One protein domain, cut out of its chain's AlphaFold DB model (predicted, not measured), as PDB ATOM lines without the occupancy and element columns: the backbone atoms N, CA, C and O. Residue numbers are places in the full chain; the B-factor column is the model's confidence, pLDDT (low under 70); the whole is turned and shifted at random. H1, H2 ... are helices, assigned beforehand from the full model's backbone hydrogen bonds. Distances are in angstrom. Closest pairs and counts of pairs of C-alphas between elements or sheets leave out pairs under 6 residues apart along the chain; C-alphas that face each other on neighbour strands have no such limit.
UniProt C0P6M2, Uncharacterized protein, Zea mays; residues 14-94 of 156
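What this domain is: This is residues 14 to 94 of the 156 residues of an uncharacterized protein of Zea mays (UniProt C0P6M2). The model is an open, roughly triangular frame with an empty middle: the long helix H3 makes one side, H4 a second, and the short H1 and H2 pack on H4 away from its link to H3, while residues 30 to 36 lead from H2 to H3. The printed part has 81 residues with four named helices, H1, H2, H3 and H4 in that order, and no named strand, and its class is all helix. It is loose, with a radius of gyration of the C-alphas of 16.4 A, and only just flat, spanning 49 by 32 by 17 A.

How they stand to each other: H1, residues 16 to 21, and H2, residues 23 to 29, only just touch, with 3 pairs of C-alphas within 8 A, and only at the corner by their tight link. Their closest C-alphas, of Val 19 and Gly 25, are 5.5 A apart, and they run opposite ways at a steep tilt of 68 degrees, only just short of about perpendicular. H3, residues 37 to 64, touches no helix. H4, residues 72 to 90, touches H1 with residues 81 to 86 alone, at a steep tilt of 67 degrees, the same way; the closest C-alphas, of Val 19 and Ala 82, are 5.4 A apart. H4 touches H2 with residues 77 to 85 alone, at a shallow tilt of 17 degrees, opposite ways; the closest C-alphas, of Gly 25 and Ala 81, are 5.5 A apart. Every O i to N i+4 pair is within hydrogen-bond range in H1, H2 and H3, and 13 of 15 are in H4.

Where its parts are: H1 begins at C-alpha 16, (-4.204, -14.727, -0.619), and is 8.7 A long from first to last C-alpha; H2 measures 10.1 A. H3 runs 40.6 A to C-alpha 64 at (-31.277, -40.787, 8.015). H4 runs 27.4 A to C-alpha 90 at (6.549, -13.572, 11.587).

The domain as a whole: The two C-alphas farthest apart, of Ile 63 and Gly 91, are 49.4 A apart. The printed part has no cut, and no link is long. Residues 33 to 38 and residues 44 to 49 stand free. The pLDDT is under 70 at residues 29 to 39 and 66 to 76.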
ATOM      1  N   VAL A  14      -1.144 -10.519   5.607       85.19
ATOM      2  CA  VAL A  14      -0.964 -11.712   4.778       85.19
ATOM      3  C   VAL A  14      -2.279 -11.932   4.045       85.19
ATOM      4  O   VAL A  14      -3.298 -12.225   4.673       85.19
ATOM      5  N   GLY A  15      -2.279 -11.694   2.737       84.44
ATOM      6  CA  GLY A  15      -3.409 -11.918   1.847       84.44
ATOM      7  C   GLY A  15      -3.263 -13.226   1.073       84.44
ATOM      8  O   GLY A  15      -2.364 -14.025   1.313       84.44
ATOM      9  N   ASN A  16      -4.174 -13.465   0.128       84.25
ATOM     10  CA  ASN A  16      -4.204 -14.727  -0.619       84.25
ATOM     11  C   ASN A  16      -2.924 -14.978  -1.430       84.25
ATOM     12  O   ASN A  16      -2.510 -16.127  -1.542       84.25
ATOM     13  N   VAL A  17      -2.306 -13.927  -1.979       83.81
ATOM     14  CA  VAL A  17      -1.073 -14.056  -2.773       83.81
ATOM     15  C   VAL A  17       0.078 -14.495  -1.873       83.81
ATOM     16  O   VAL A  17       0.763 -15.464  -2.170       83.81
ATOM     17  N   GLU A  18       0.216 -13.856  -0.716       84.38
ATOM     18  CA  GLU A  18       1.237 -14.174   0.280       84.38
ATOM     19  C   GLU A  18       1.054 -15.588   0.856       84.38
ATOM     20  O   GLU A  18       2.024 -16.299   1.111       84.38
ATOM     21  N   VAL A  19      -0.197 -16.032   1.034       84.06
ATOM     22  CA  VAL A  19      -0.486 -17.419   1.428       84.06
ATOM     23  C   VAL A  19      -0.053 -18.393   0.341       84.06
ATOM     24  O   VAL A  19       0.583 -19.389   0.669       84.06
ATOM     25  N   GLU A  20      -0.367 -18.126  -0.928       83.31
ATOM     26  CA  GLU A  20       0.034 -18.979  -2.053       83.31
ATOM     27  C   GLU A  20       1.557 -19.087  -2.204       83.31
ATOM     28  O   GLU A  20       2.059 -20.159  -2.539       83.31
ATOM     29  N   GLU A  21       2.285 -18.005  -1.927       82.69
ATOM     30  CA  GLU A  21       3.747 -17.956  -2.008       82.69
ATOM     31  C   GLU A  21       4.457 -18.585  -0.798       82.69
ATOM     32  O   GLU A  21       5.628 -18.946  -0.917       82.69
ATOM     33  N   SER A  22       3.774 -18.763   0.339       83.44
ATOM     34  CA  SER A  22       4.343 -19.401   1.539       83.44
ATOM     35  C   SER A  22       4.768 -20.853   1.298       83.44
ATOM     36  O   SER A  22       4.204 -21.541   0.442       83.44
ATOM     37  N   PHE A  23       5.709 -21.374   2.095       81.12
ATOM     38  CA  PHE A  23       6.193 -22.751   1.938       81.12
ATOM     39  C   PHE A  23       5.050 -23.778   1.998       81.12
ATOM     40  O   PHE A  23       4.938 -24.672   1.156       81.12
ATOM     41  N   TYR A  24       4.151 -23.623   2.974       79.06
ATOM     42  CA  TYR A  24       2.998 -24.513   3.114       79.06
ATOM     43  C   TYR A  24       1.935 -24.275   2.032       79.06
ATOM     44  O   TYR A  24       1.299 -25.224   1.575       79.06
ATOM     45  N   GLY A  25       1.747 -23.026   1.598       79.38
ATOM     46  CA  GLY A  25       0.855 -22.692   0.491       79.38
ATOM     47  C   GLY A  25       1.283 -23.351  -0.809       79.38
ATOM     48  O   GLY A  25       0.460 -23.983  -1.463       79.38
ATOM     49  N   GLN A  26       2.572 -23.313  -1.137       80.25
ATOM     50  CA  GLN A  26       3.110 -24.001  -2.309       80.25
ATOM     51  C   GLN A  26       2.954 -25.524  -2.212       80.25
ATOM     52  O   GLN A  26       2.628 -26.162  -3.213       80.25
ATOM     53  N   LEU A  27       3.126 -26.097  -1.015       79.00
ATOM     54  CA  LEU A  27       2.960 -27.532  -0.770       79.00
ATOM     55  C   LEU A  27       1.506 -27.998  -0.947       79.00
ATOM     56  O   LEU A  27       1.264 -29.037  -1.554       79.00
ATOM     57  N   VAL A  28       0.540 -27.252  -0.406       72.81
ATOM     58  CA  VAL A  28      -0.880 -27.650  -0.405       72.81
ATOM     59  C   VAL A  28      -1.607 -27.224  -1.675       72.81
ATOM     60  O   VAL A  28      -2.468 -27.950  -2.163       72.81
ATOM     61  N   LEU A  29      -1.271 -26.056  -2.226       66.31
ATOM     62  CA  LEU A  29      -1.903 -25.514  -3.433       66.31
ATOM     63  C   LEU A  29      -1.176 -25.948  -4.714       66.31
ATOM     64  O   LEU A  29      -1.663 -25.667  -5.808       66.31
ATOM     65  N   GLY A  30      -0.032 -26.634  -4.593       59.81
ATOM     66  CA  GLY A  30       0.695 -27.247  -5.708       59.81
ATOM     67  C   GLY A  30       1.250 -26.249  -6.726       59.81
ATOM     68  O   GLY A  30       1.568 -26.626  -7.844       59.81
ATOM     69  N   LYS A  31       1.344 -24.959  -6.383       57.47
ATOM     70  CA  LYS A  31       1.692 -23.894  -7.342       57.47
ATOM     71  C   LYS A  31       3.206 -23.718  -7.558       57.47
ATOM     72  O   LYS A  31       3.604 -22.926  -8.405       57.47
ATOM     73  N   GLY A  32       4.037 -24.432  -6.790       48.50
ATOM     74  CA  GLY A  32       5.498 -24.279  -6.762       48.50
ATOM     75  C   GLY A  32       6.290 -25.153  -7.744       48.50
ATOM     76  O   GLY A  32       7.495 -24.964  -7.881       48.50
ATOM     77  N   VAL A  33       5.655 -26.087  -8.454       48.06
ATOM     78  CA  VAL A  33       6.306 -26.894  -9.495       48.06
ATOM     79  C   VAL A  33       5.426 -26.818 -10.735       48.06
ATOM     80  O   VAL A  33       4.215 -26.936 -10.640       48.06
ATOM     81  N   THR A  34       6.034 -26.496 -11.874       49.62
ATOM     82  CA  THR A  34       5.443 -26.396 -13.220       49.62
ATOM     83  C   THR A  34       4.069 -27.065 -13.359       49.62
ATOM     84  O   THR A  34       4.000 -28.291 -13.362       49.62
ATOM     85  N   SER A  35       2.998 -26.277 -13.519       53.62
ATOM     86  CA  SER A  35       1.631 -26.792 -13.657       53.62
ATOM     87  C   SER A  35       1.482 -27.628 -14.933       53.62
ATOM     88  O   SER A  35       1.134 -27.111 -15.999       53.62
ATOM     89  N   GLY A  36       1.805 -28.914 -14.837       62.41
ATOM     90  CA  GLY A  36       1.682 -29.882 -15.913       62.41
ATOM     91  C   GLY A  36       0.222 -30.256 -16.151       62.41
ATOM     92  O   GLY A  36      -0.631 -30.127 -15.272       62.41
ATOM     93  N   LEU A  37      -0.065 -30.760 -17.352       65.56
ATOM     94  CA  LEU A  37      -1.374 -31.317 -17.715       65.56
ATOM     95  C   LEU A  37      -1.853 -32.374 -16.698       65.56
ATOM     96  O   LEU A  37      -3.038 -32.443 -16.386       65.56
ATOM     97  N   ASP A  38      -0.919 -33.145 -16.140       69.94
ATOM     98  CA  ASP A  38      -1.189 -34.199 -15.160       69.94
ATOM     99  C   ASP A  38      -1.750 -33.652 -13.834       69.94
ATOM    100  O   ASP A  38      -2.729 -34.170 -13.303       69.94
ATOM    101  N   GLU A  39      -1.245 -32.519 -13.339       65.94
ATOM    102  CA  GLU A  39      -1.774 -31.889 -12.120       65.94
ATOM    103  C   GLU A  39      -3.172 -31.293 -12.322       65.94
ATOM    104  O   GLU A  39      -3.997 -31.305 -11.405       65.94
ATOM    105  N   GLN A  40      -3.464 -30.768 -13.517       70.56
ATOM    106  CA  GLN A  40      -4.822 -30.334 -13.862       70.56
ATOM    107  C   GLN A  40      -5.792 -31.518 -13.867       70.56
ATOM    108  O   GLN A  40      -6.885 -31.405 -13.311       70.56
ATOM    109  N   LEU A  41      -5.378 -32.658 -14.427       73.12
ATOM    110  CA  LEU A  41      -6.170 -33.887 -14.421       73.12
ATOM    111  C   LEU A  41      -6.408 -34.403 -12.998       73.12
ATOM    112  O   LEU A  41      -7.537 -34.765 -12.672       73.12
ATOM    113  N   VAL A  42      -5.394 -34.374 -12.128       74.62
ATOM    114  CA  VAL A  42      -5.538 -34.762 -10.716       74.62
ATOM    115  C   VAL A  42      -6.535 -33.857  -9.990       74.62
ATOM    116  O   VAL A  42      -7.401 -34.367  -9.279       74.62
ATOM    117  N   ARG A  43      -6.480 -32.532 -10.192       72.44
ATOM    118  CA  ARG A  43      -7.435 -31.594  -9.572       72.44
ATOM    119  C   ARG A  43      -8.868 -31.824 -10.042       72.44
ATOM    120  O   ARG A  43      -9.775 -31.878  -9.214       72.44
ATOM    121  N   GLU A  44      -9.084 -31.991 -11.344       74.56
ATOM    122  CA  GLU A  44     -10.425 -32.259 -11.879       74.56
ATOM    123  C   GLU A  44     -10.951 -33.632 -11.432       74.56
ATOM    124  O   GLU A  44     -12.118 -33.753 -11.057       74.56
ATOM    125  N   ALA A  45     -10.089 -34.651 -11.362       80.81
ATOM    126  CA  ALA A  45     -10.448 -35.959 -10.820       80.81
ATOM    127  C   ALA A  45     -10.826 -35.882  -9.330       80.81
ATOM    128  O   ALA A  45     -11.834 -36.458  -8.915       80.81
ATOM    129  N   GLN A  46     -10.064 -35.136  -8.521       76.25
ATOM    130  CA  GLN A  46     -10.378 -34.896  -7.109       76.25
ATOM    131  C   GLN A  46     -11.706 -34.155  -6.940       76.25
ATOM    132  O   GLN A  46     -12.527 -34.546  -6.109       76.25
ATOM    133  N   LYS A  47     -11.953 -33.127  -7.757       80.25
ATOM    134  CA  LYS A  47     -13.200 -32.358  -7.747       80.25
ATOM    135  C   LYS A  47     -14.404 -33.228  -8.111       80.25
ATOM    136  O   LYS A  47     -15.415 -33.199  -7.410       80.25
ATOM    137  N   ALA A  48     -14.282 -34.051  -9.153       79.88
ATOM    138  CA  ALA A  48     -15.314 -35.009  -9.540       79.88
ATOM    139  C   ALA A  48     -15.582 -36.044  -8.431       79.88
ATOM    140  O   ALA A  48     -16.736 -36.328  -8.109       79.88
ATOM    141  N   ALA A  49     -14.531 -36.560  -7.786       82.00
ATOM    142  CA  ALA A  49     -14.661 -37.490  -6.666       82.00
ATOM    143  C   ALA A  49     -15.327 -36.846  -5.434       82.00
ATOM    144  O   ALA A  49     -16.138 -37.488  -4.766       82.00
ATOM    145  N   SER A  50     -15.008 -35.583  -5.138       76.19
ATOM    146  CA  SER A  50     -15.630 -34.810  -4.055       76.19
ATOM    147  C   SER A  50     -17.126 -34.604  -4.303       76.19
ATOM    148  O   SER A  50     -17.943 -34.859  -3.418       76.19
ATOM    149  N   ALA A  51     -17.506 -34.256  -5.538       81.00
ATOM    150  CA  ALA A  51     -18.906 -34.096  -5.929       81.00
ATOM    151  C   ALA A  51     -19.714 -35.398  -5.773       81.00
ATOM    152  O   ALA A  51     -20.840 -35.375  -5.274       81.00
ATOM    153  N   GLU A  52     -19.143 -36.550  -6.133       79.69
ATOM    154  CA  GLU A  52     -19.832 -37.832  -5.948       79.69
ATOM    155  C   GLU A  52     -19.918 -38.232  -4.466       79.69
ATOM    156  O   GLU A  52     -20.964 -38.706  -4.018       79.69
ATOM    157  N   LYS A  53     -18.867 -37.978  -3.670       81.31
ATOM    158  CA  LYS A  53     -18.919 -38.148  -2.207       81.31
ATOM    159  C   LYS A  53     -20.025 -37.299  -1.581       81.31
ATOM    160  O   LYS A  53     -20.780 -37.824  -0.765       81.31
ATOM    161  N   GLN A  54     -20.151 -36.036  -1.993       79.31
ATOM    162  CA  GLN A  54     -21.228 -35.141  -1.565       79.31
ATOM    163  C   GLN A  54     -22.596 -35.735  -1.895       79.31
ATOM    164  O   GLN A  54     -23.437 -35.875  -1.011       79.31
ATOM    165  N   ARG A  55     -22.794 -36.174  -3.142       84.81
ATOM    166  CA  ARG A  55     -24.058 -36.769  -3.595       84.81
ATOM    167  C   ARG A  55     -24.455 -37.996  -2.773       84.81
ATOM    168  O   ARG A  55     -25.626 -38.178  -2.441       84.81
ATOM    169  N   ILE A  56     -23.494 -38.868  -2.462       85.19
ATOM    170  CA  ILE A  56     -23.730 -40.063  -1.642       85.19
ATOM    171  C   ILE A  56     -24.086 -39.659  -0.213       85.19
ATOM    172  O   ILE A  56     -25.063 -40.161   0.342       85.19
ATOM    173  N   ALA A  57     -23.327 -38.742   0.375       80.50
ATOM    174  CA  ALA A  57     -23.564 -38.274   1.730       80.50
ATOM    175  C   ALA A  57     -24.922 -37.571   1.873       80.50
ATOM    176  O   ALA A  57     -25.632 -37.858   2.827       80.50
ATOM    177  N   GLU A  58     -25.345 -36.751   0.909       82.94
ATOM    178  CA  GLU A  58     -26.682 -36.136   0.876       82.94
ATOM    179  C   GLU A  58     -27.804 -37.176   0.786       82.94
ATOM    180  O   GLU A  58     -28.836 -37.046   1.450       82.94
ATOM    181  N   LYS A  59     -27.606 -38.245   0.002       83.69
ATOM    182  CA  LYS A  59     -28.556 -39.366  -0.060       83.69
ATOM    183  C   LYS A  59     -28.651 -40.097   1.274       83.69
ATOM    184  O   LYS A  59     -29.756 -40.365   1.739       83.69
ATOM    185  N   VAL A  60     -27.514 -40.404   1.896       85.56
ATOM    186  CA  VAL A  60     -27.464 -41.057   3.213       85.56
ATOM    187  C   VAL A  60     -28.103 -40.162   4.276       85.56
ATOM    188  O   VAL A  60     -28.928 -40.630   5.055       85.56
ATOM    189  N   ALA A  61     -27.799 -38.867   4.262       84.62
ATOM    190  CA  ALA A  61     -28.392 -37.871   5.145       84.62
ATOM    191  C   ALA A  61     -29.916 -37.808   4.985       84.62
ATOM    192  O   ALA A  61     -30.639 -37.868   5.975       84.62
ATOM    193  N   SER A  62     -30.410 -37.802   3.742       83.75
ATOM    194  CA  SER A  62     -31.847 -37.833   3.442       83.75
ATOM    195  C   SER A  62     -32.531 -39.092   3.984       83.75
ATOM    196  O   SER A  62     -33.615 -39.001   4.555       83.75
ATOM    197  N   ILE A  63     -31.890 -40.262   3.858       86.31
ATOM    198  CA  ILE A  63     -32.397 -41.530   4.414       86.31
ATOM    199  C   ILE A  63     -32.446 -41.471   5.947       86.31
ATOM    200  O   ILE A  63     -33.403 -41.941   6.559       86.31
ATOM    201  N   LEU A  64     -31.428 -40.870   6.564       79.94
ATOM    202  CA  LEU A  64     -31.277 -40.787   8.015       79.94
ATOM    203  C   LEU A  64     -31.961 -39.559   8.642       79.94
ATOM    204  O   LEU A  64     -31.905 -39.401   9.858       79.94
ATOM    205  N   LYS A  65     -32.623 -38.704   7.843       81.75
ATOM    206  CA  LYS A  65     -33.188 -37.402   8.260       81.75
ATOM    207  C   LYS A  65     -32.167 -36.490   8.960       81.75
ATOM    208  O   LYS A  65     -32.499 -35.784   9.910       81.75
ATOM    209  N   LEU A  66     -30.926 -36.503   8.487       68.81
ATOM    210  CA  LEU A  66     -29.837 -35.646   8.956       68.81
ATOM    211  C   LEU A  66     -29.526 -34.575   7.901       68.81
ATOM    212  O   LEU A  66     -29.805 -34.765   6.719       68.81
ATOM    213  N   SER A  67     -28.936 -33.454   8.315       62.94
ATOM    214  CA  SER A  67     -28.318 -32.483   7.407       62.94
ATOM    215  C   SER A  67     -26.803 -32.679   7.405       62.94
ATOM    216  O   SER A  67     -26.202 -32.950   8.445       62.94
ATOM    217  N   VAL A  68     -26.178 -32.572   6.233       51.34
ATOM    218  CA  VAL A  68     -24.728 -32.718   6.079       51.34
ATOM    219  C   VAL A  68     -24.196 -31.515   5.308       51.34
ATOM    220  O   VAL A  68     -24.677 -31.217   4.219       51.34
ATOM    221  N   ASP A  69     -23.190 -30.847   5.873       54.59
ATOM    222  CA  ASP A  69     -22.416 -29.796   5.212       54.59
ATOM    223  C   ASP A  69     -20.961 -30.264   5.045       54.59
ATOM    224  O   ASP A  69     -20.187 -30.292   6.001       54.59
ATOM    225  N   ILE A  70     -20.588 -30.681   3.831       56.00
ATOM    226  CA  ILE A  70     -19.228 -31.168   3.509       56.00
ATOM    227  C   ILE A  70     -18.378 -30.054   2.881       56.00
ATOM    228  O   ILE A  70     -17.167 -30.212   2.718       56.00
ATOM    229  N   THR A  71     -18.957 -28.876   2.608       48.25
ATOM    230  CA  THR A  71     -18.200 -27.714   2.098       48.25
ATOM    231  C   THR A  71     -17.202 -27.165   3.128       48.25
ATOM    232  O   THR A  71     -16.251 -26.452   2.792       48.25
ATOM    233  N   ALA A  72     -17.339 -27.582   4.389       47.91
ATOM    234  CA  ALA A  72     -16.403 -27.302   5.469       47.91
ATOM    235  C   ALA A  72     -14.969 -27.815   5.203       47.91
ATOM    236  O   ALA A  72     -14.013 -27.249   5.737       47.91
ATOM    237  N   SER A  73     -14.781 -28.855   4.378       50.00
ATOM    238  CA  SER A  73     -13.451 -29.450   4.179       50.00
ATOM    239  C   SER A  73     -12.525 -28.577   3.325       50.00
ATOM    240  O   SER A  73     -11.407 -28.301   3.749       50.00
ATOM    241  N   GLU A  74     -12.984 -28.071   2.173       48.31
ATOM    242  CA  GLU A  74     -12.152 -27.236   1.283       48.31
ATOM    243  C   GLU A  74     -11.869 -25.837   1.860       48.31
ATOM    244  O   GLU A  74     -10.845 -25.221   1.557       48.31
ATOM    245  N   SER A  75     -12.757 -25.323   2.719       60.22
ATOM    246  CA  SER A  75     -12.521 -24.056   3.423       60.22
ATOM    247  C   SER A  75     -11.476 -24.188   4.534       60.22
ATOM    248  O   SER A  75     -10.766 -23.223   4.818       60.22
ATOM    249  N   SER A  76     -11.322 -25.377   5.122       68.44
ATOM    250  CA  SER A  76     -10.373 -25.606   6.214       68.44
ATOM    251  C   SER A  76      -8.922 -25.537   5.740       68.44
ATOM    252  O   SER A  76      -8.103 -24.915   6.410       68.44
ATOM    253  N   ASP A  77      -8.596 -26.101   4.573       78.06
ATOM    254  CA  ASP A  77      -7.209 -26.163   4.088       78.06
ATOM    255  C   ASP A  77      -6.657 -24.783   3.723       78.06
ATOM    256  O   ASP A  77      -5.514 -24.461   4.048       78.06
ATOM    257  N   LYS A  78      -7.497 -23.919   3.139       82.75
ATOM    258  CA  LYS A  78      -7.141 -22.518   2.857       82.75
ATOM    259  C   LYS A  78      -6.888 -21.730   4.140       82.75
ATOM    260  O   LYS A  78      -5.931 -20.964   4.211       82.75
ATOM    261  N   VAL A  79      -7.720 -21.934   5.161       87.50
ATOM    262  CA  VAL A  79      -7.540 -21.280   6.465       87.50
ATOM    263  C   VAL A  79      -6.279 -21.801   7.152       87.50
ATOM    264  O   VAL A  79      -5.492 -21.006   7.652       87.50
ATOM    265  N   ILE A  80      -6.027 -23.112   7.124       89.25
ATOM    266  CA  ILE A  80      -4.795 -23.712   7.655       89.25
ATOM    267  C   ILE A  80      -3.562 -23.137   6.951       89.25
ATOM    268  O   ILE A  80      -2.600 -22.761   7.624       89.25
ATOM    269  N   ALA A  81      -3.595 -23.033   5.620       89.19
ATOM    270  CA  ALA A  81      -2.514 -22.430   4.852       89.19
ATOM    271  C   ALA A  81      -2.289 -20.971   5.260       89.19
ATOM    272  O   ALA A  81      -1.151 -20.586   5.513       89.19
ATOM    273  N   ALA A  82      -3.360 -20.192   5.438       90.19
ATOM    274  CA  ALA A  82      -3.262 -18.811   5.894       90.19
ATOM    275  C   ALA A  82      -2.659 -18.677   7.303       90.19
ATOM    276  O   ALA A  82      -1.800 -17.826   7.529       90.19
ATOM    277  N   LEU A  83      -3.056 -19.538   8.245       91.31
ATOM    278  CA  LEU A  83      -2.510 -19.533   9.607       91.31
ATOM    279  C   LEU A  83      -1.021 -19.895   9.627       91.31
ATOM    280  O   LEU A  83      -0.237 -19.256  10.332       91.31
ATOM    281  N   ARG A  84      -0.619 -20.899   8.840       90.44
ATOM    282  CA  ARG A  84       0.788 -21.303   8.720       90.44
ATOM    283  C   ARG A  84       1.627 -20.228   8.038       90.44
ATOM    284  O   ARG A  84       2.678 -19.886   8.571       90.44
ATOM    285  N   ALA A  85       1.128 -19.642   6.950       90.12
ATOM    286  CA  ALA A  85       1.774 -18.520   6.277       90.12
ATOM    287  C   ALA A  85       1.969 -17.339   7.239       90.12
ATOM    288  O   ALA A  85       3.068 -16.806   7.353       90.12
ATOM    289  N   GLY A  86       0.939 -16.973   8.011       88.31
ATOM    290  CA  GLY A  86       1.041 -15.920   9.025       88.31
ATOM    291  C   GLY A  86       2.163 -16.165  10.040       88.31
ATOM    292  O   GLY A  86       2.926 -15.251  10.349       88.31
ATOM    293  N   SER A  87       2.304 -17.407  10.510       90.25
ATOM    294  CA  SER A  87       3.385 -17.817  11.415       90.25
ATOM    295  C   SER A  87       4.768 -17.710  10.756       90.25
ATOM    296  O   SER A  87       5.700 -17.164  11.349       90.25
ATOM    297  N   GLU A  88       4.880 -18.174   9.508       89.06
ATOM    298  CA  GLU A  88       6.101 -18.143   8.694       89.06
ATOM    299  C   GLU A  88       6.582 -16.706   8.450       89.06
ATOM    300  O   GLU A  88       7.742 -16.387   8.706       89.06
ATOM    301  N   TYR A  89       5.677 -15.797   8.076       86.50
ATOM    302  CA  TYR A  89       6.004 -14.385   7.857       86.50
ATOM    303  C   TYR A  89       6.512 -13.682   9.117       86.50
ATOM    304  O   TYR A  89       7.280 -12.720   9.020       86.50
ATOM    305  N   VAL A  90       6.080 -14.114  10.302       85.44
ATOM    306  CA  VAL A  90       6.549 -13.572  11.587       85.44
ATOM    307  C   VAL A  90       7.808 -14.306  12.079       85.44
ATOM    308  O   VAL A  90       8.472 -13.828  12.996       85.44
ATOM    309  N   GLY A  91       8.196 -15.412  11.435       85.44
ATOM    310  CA  GLY A  91       9.370 -16.207  11.801       85.44
ATOM    311  C   GLY A  91       9.204 -16.919  13.143       85.44
ATOM    312  O   GLY A  91      10.176 -17.094  13.874       85.44
ATOM    313  N   CYS A  92       7.969 -17.266  13.509       87.81
ATOM    314  CA  CYS A  92       7.641 -17.930  14.768       87.81
ATOM    315  C   CYS A  92       6.998 -19.291  14.509       87.81
ATOM    316  O   CYS A  92       6.389 -19.517  13.463       87.81
ATOM    317  N   ASP A  93       7.109 -20.188  15.487       88.44
ATOM    318  CA  ASP A  93       6.371 -21.446  15.465       88.44
ATOM    319  C   ASP A  93       4.873 -21.213  15.713       88.44
ATOM    320  O   ASP A  93       4.480 -20.343  16.498       88.44
ATOM    321  N   VAL A  94       4.045 -22.051  15.092       88.81
ATOM    322  CA  VAL A  94       2.580 -22.001  15.163       88.81
ATOM    323  C   VAL A  94       2.072 -22.039  16.610       88.81
ATOM    324  O   VAL A  94       1.091 -21.369  16.927       88.81
TER     325      VAL A  94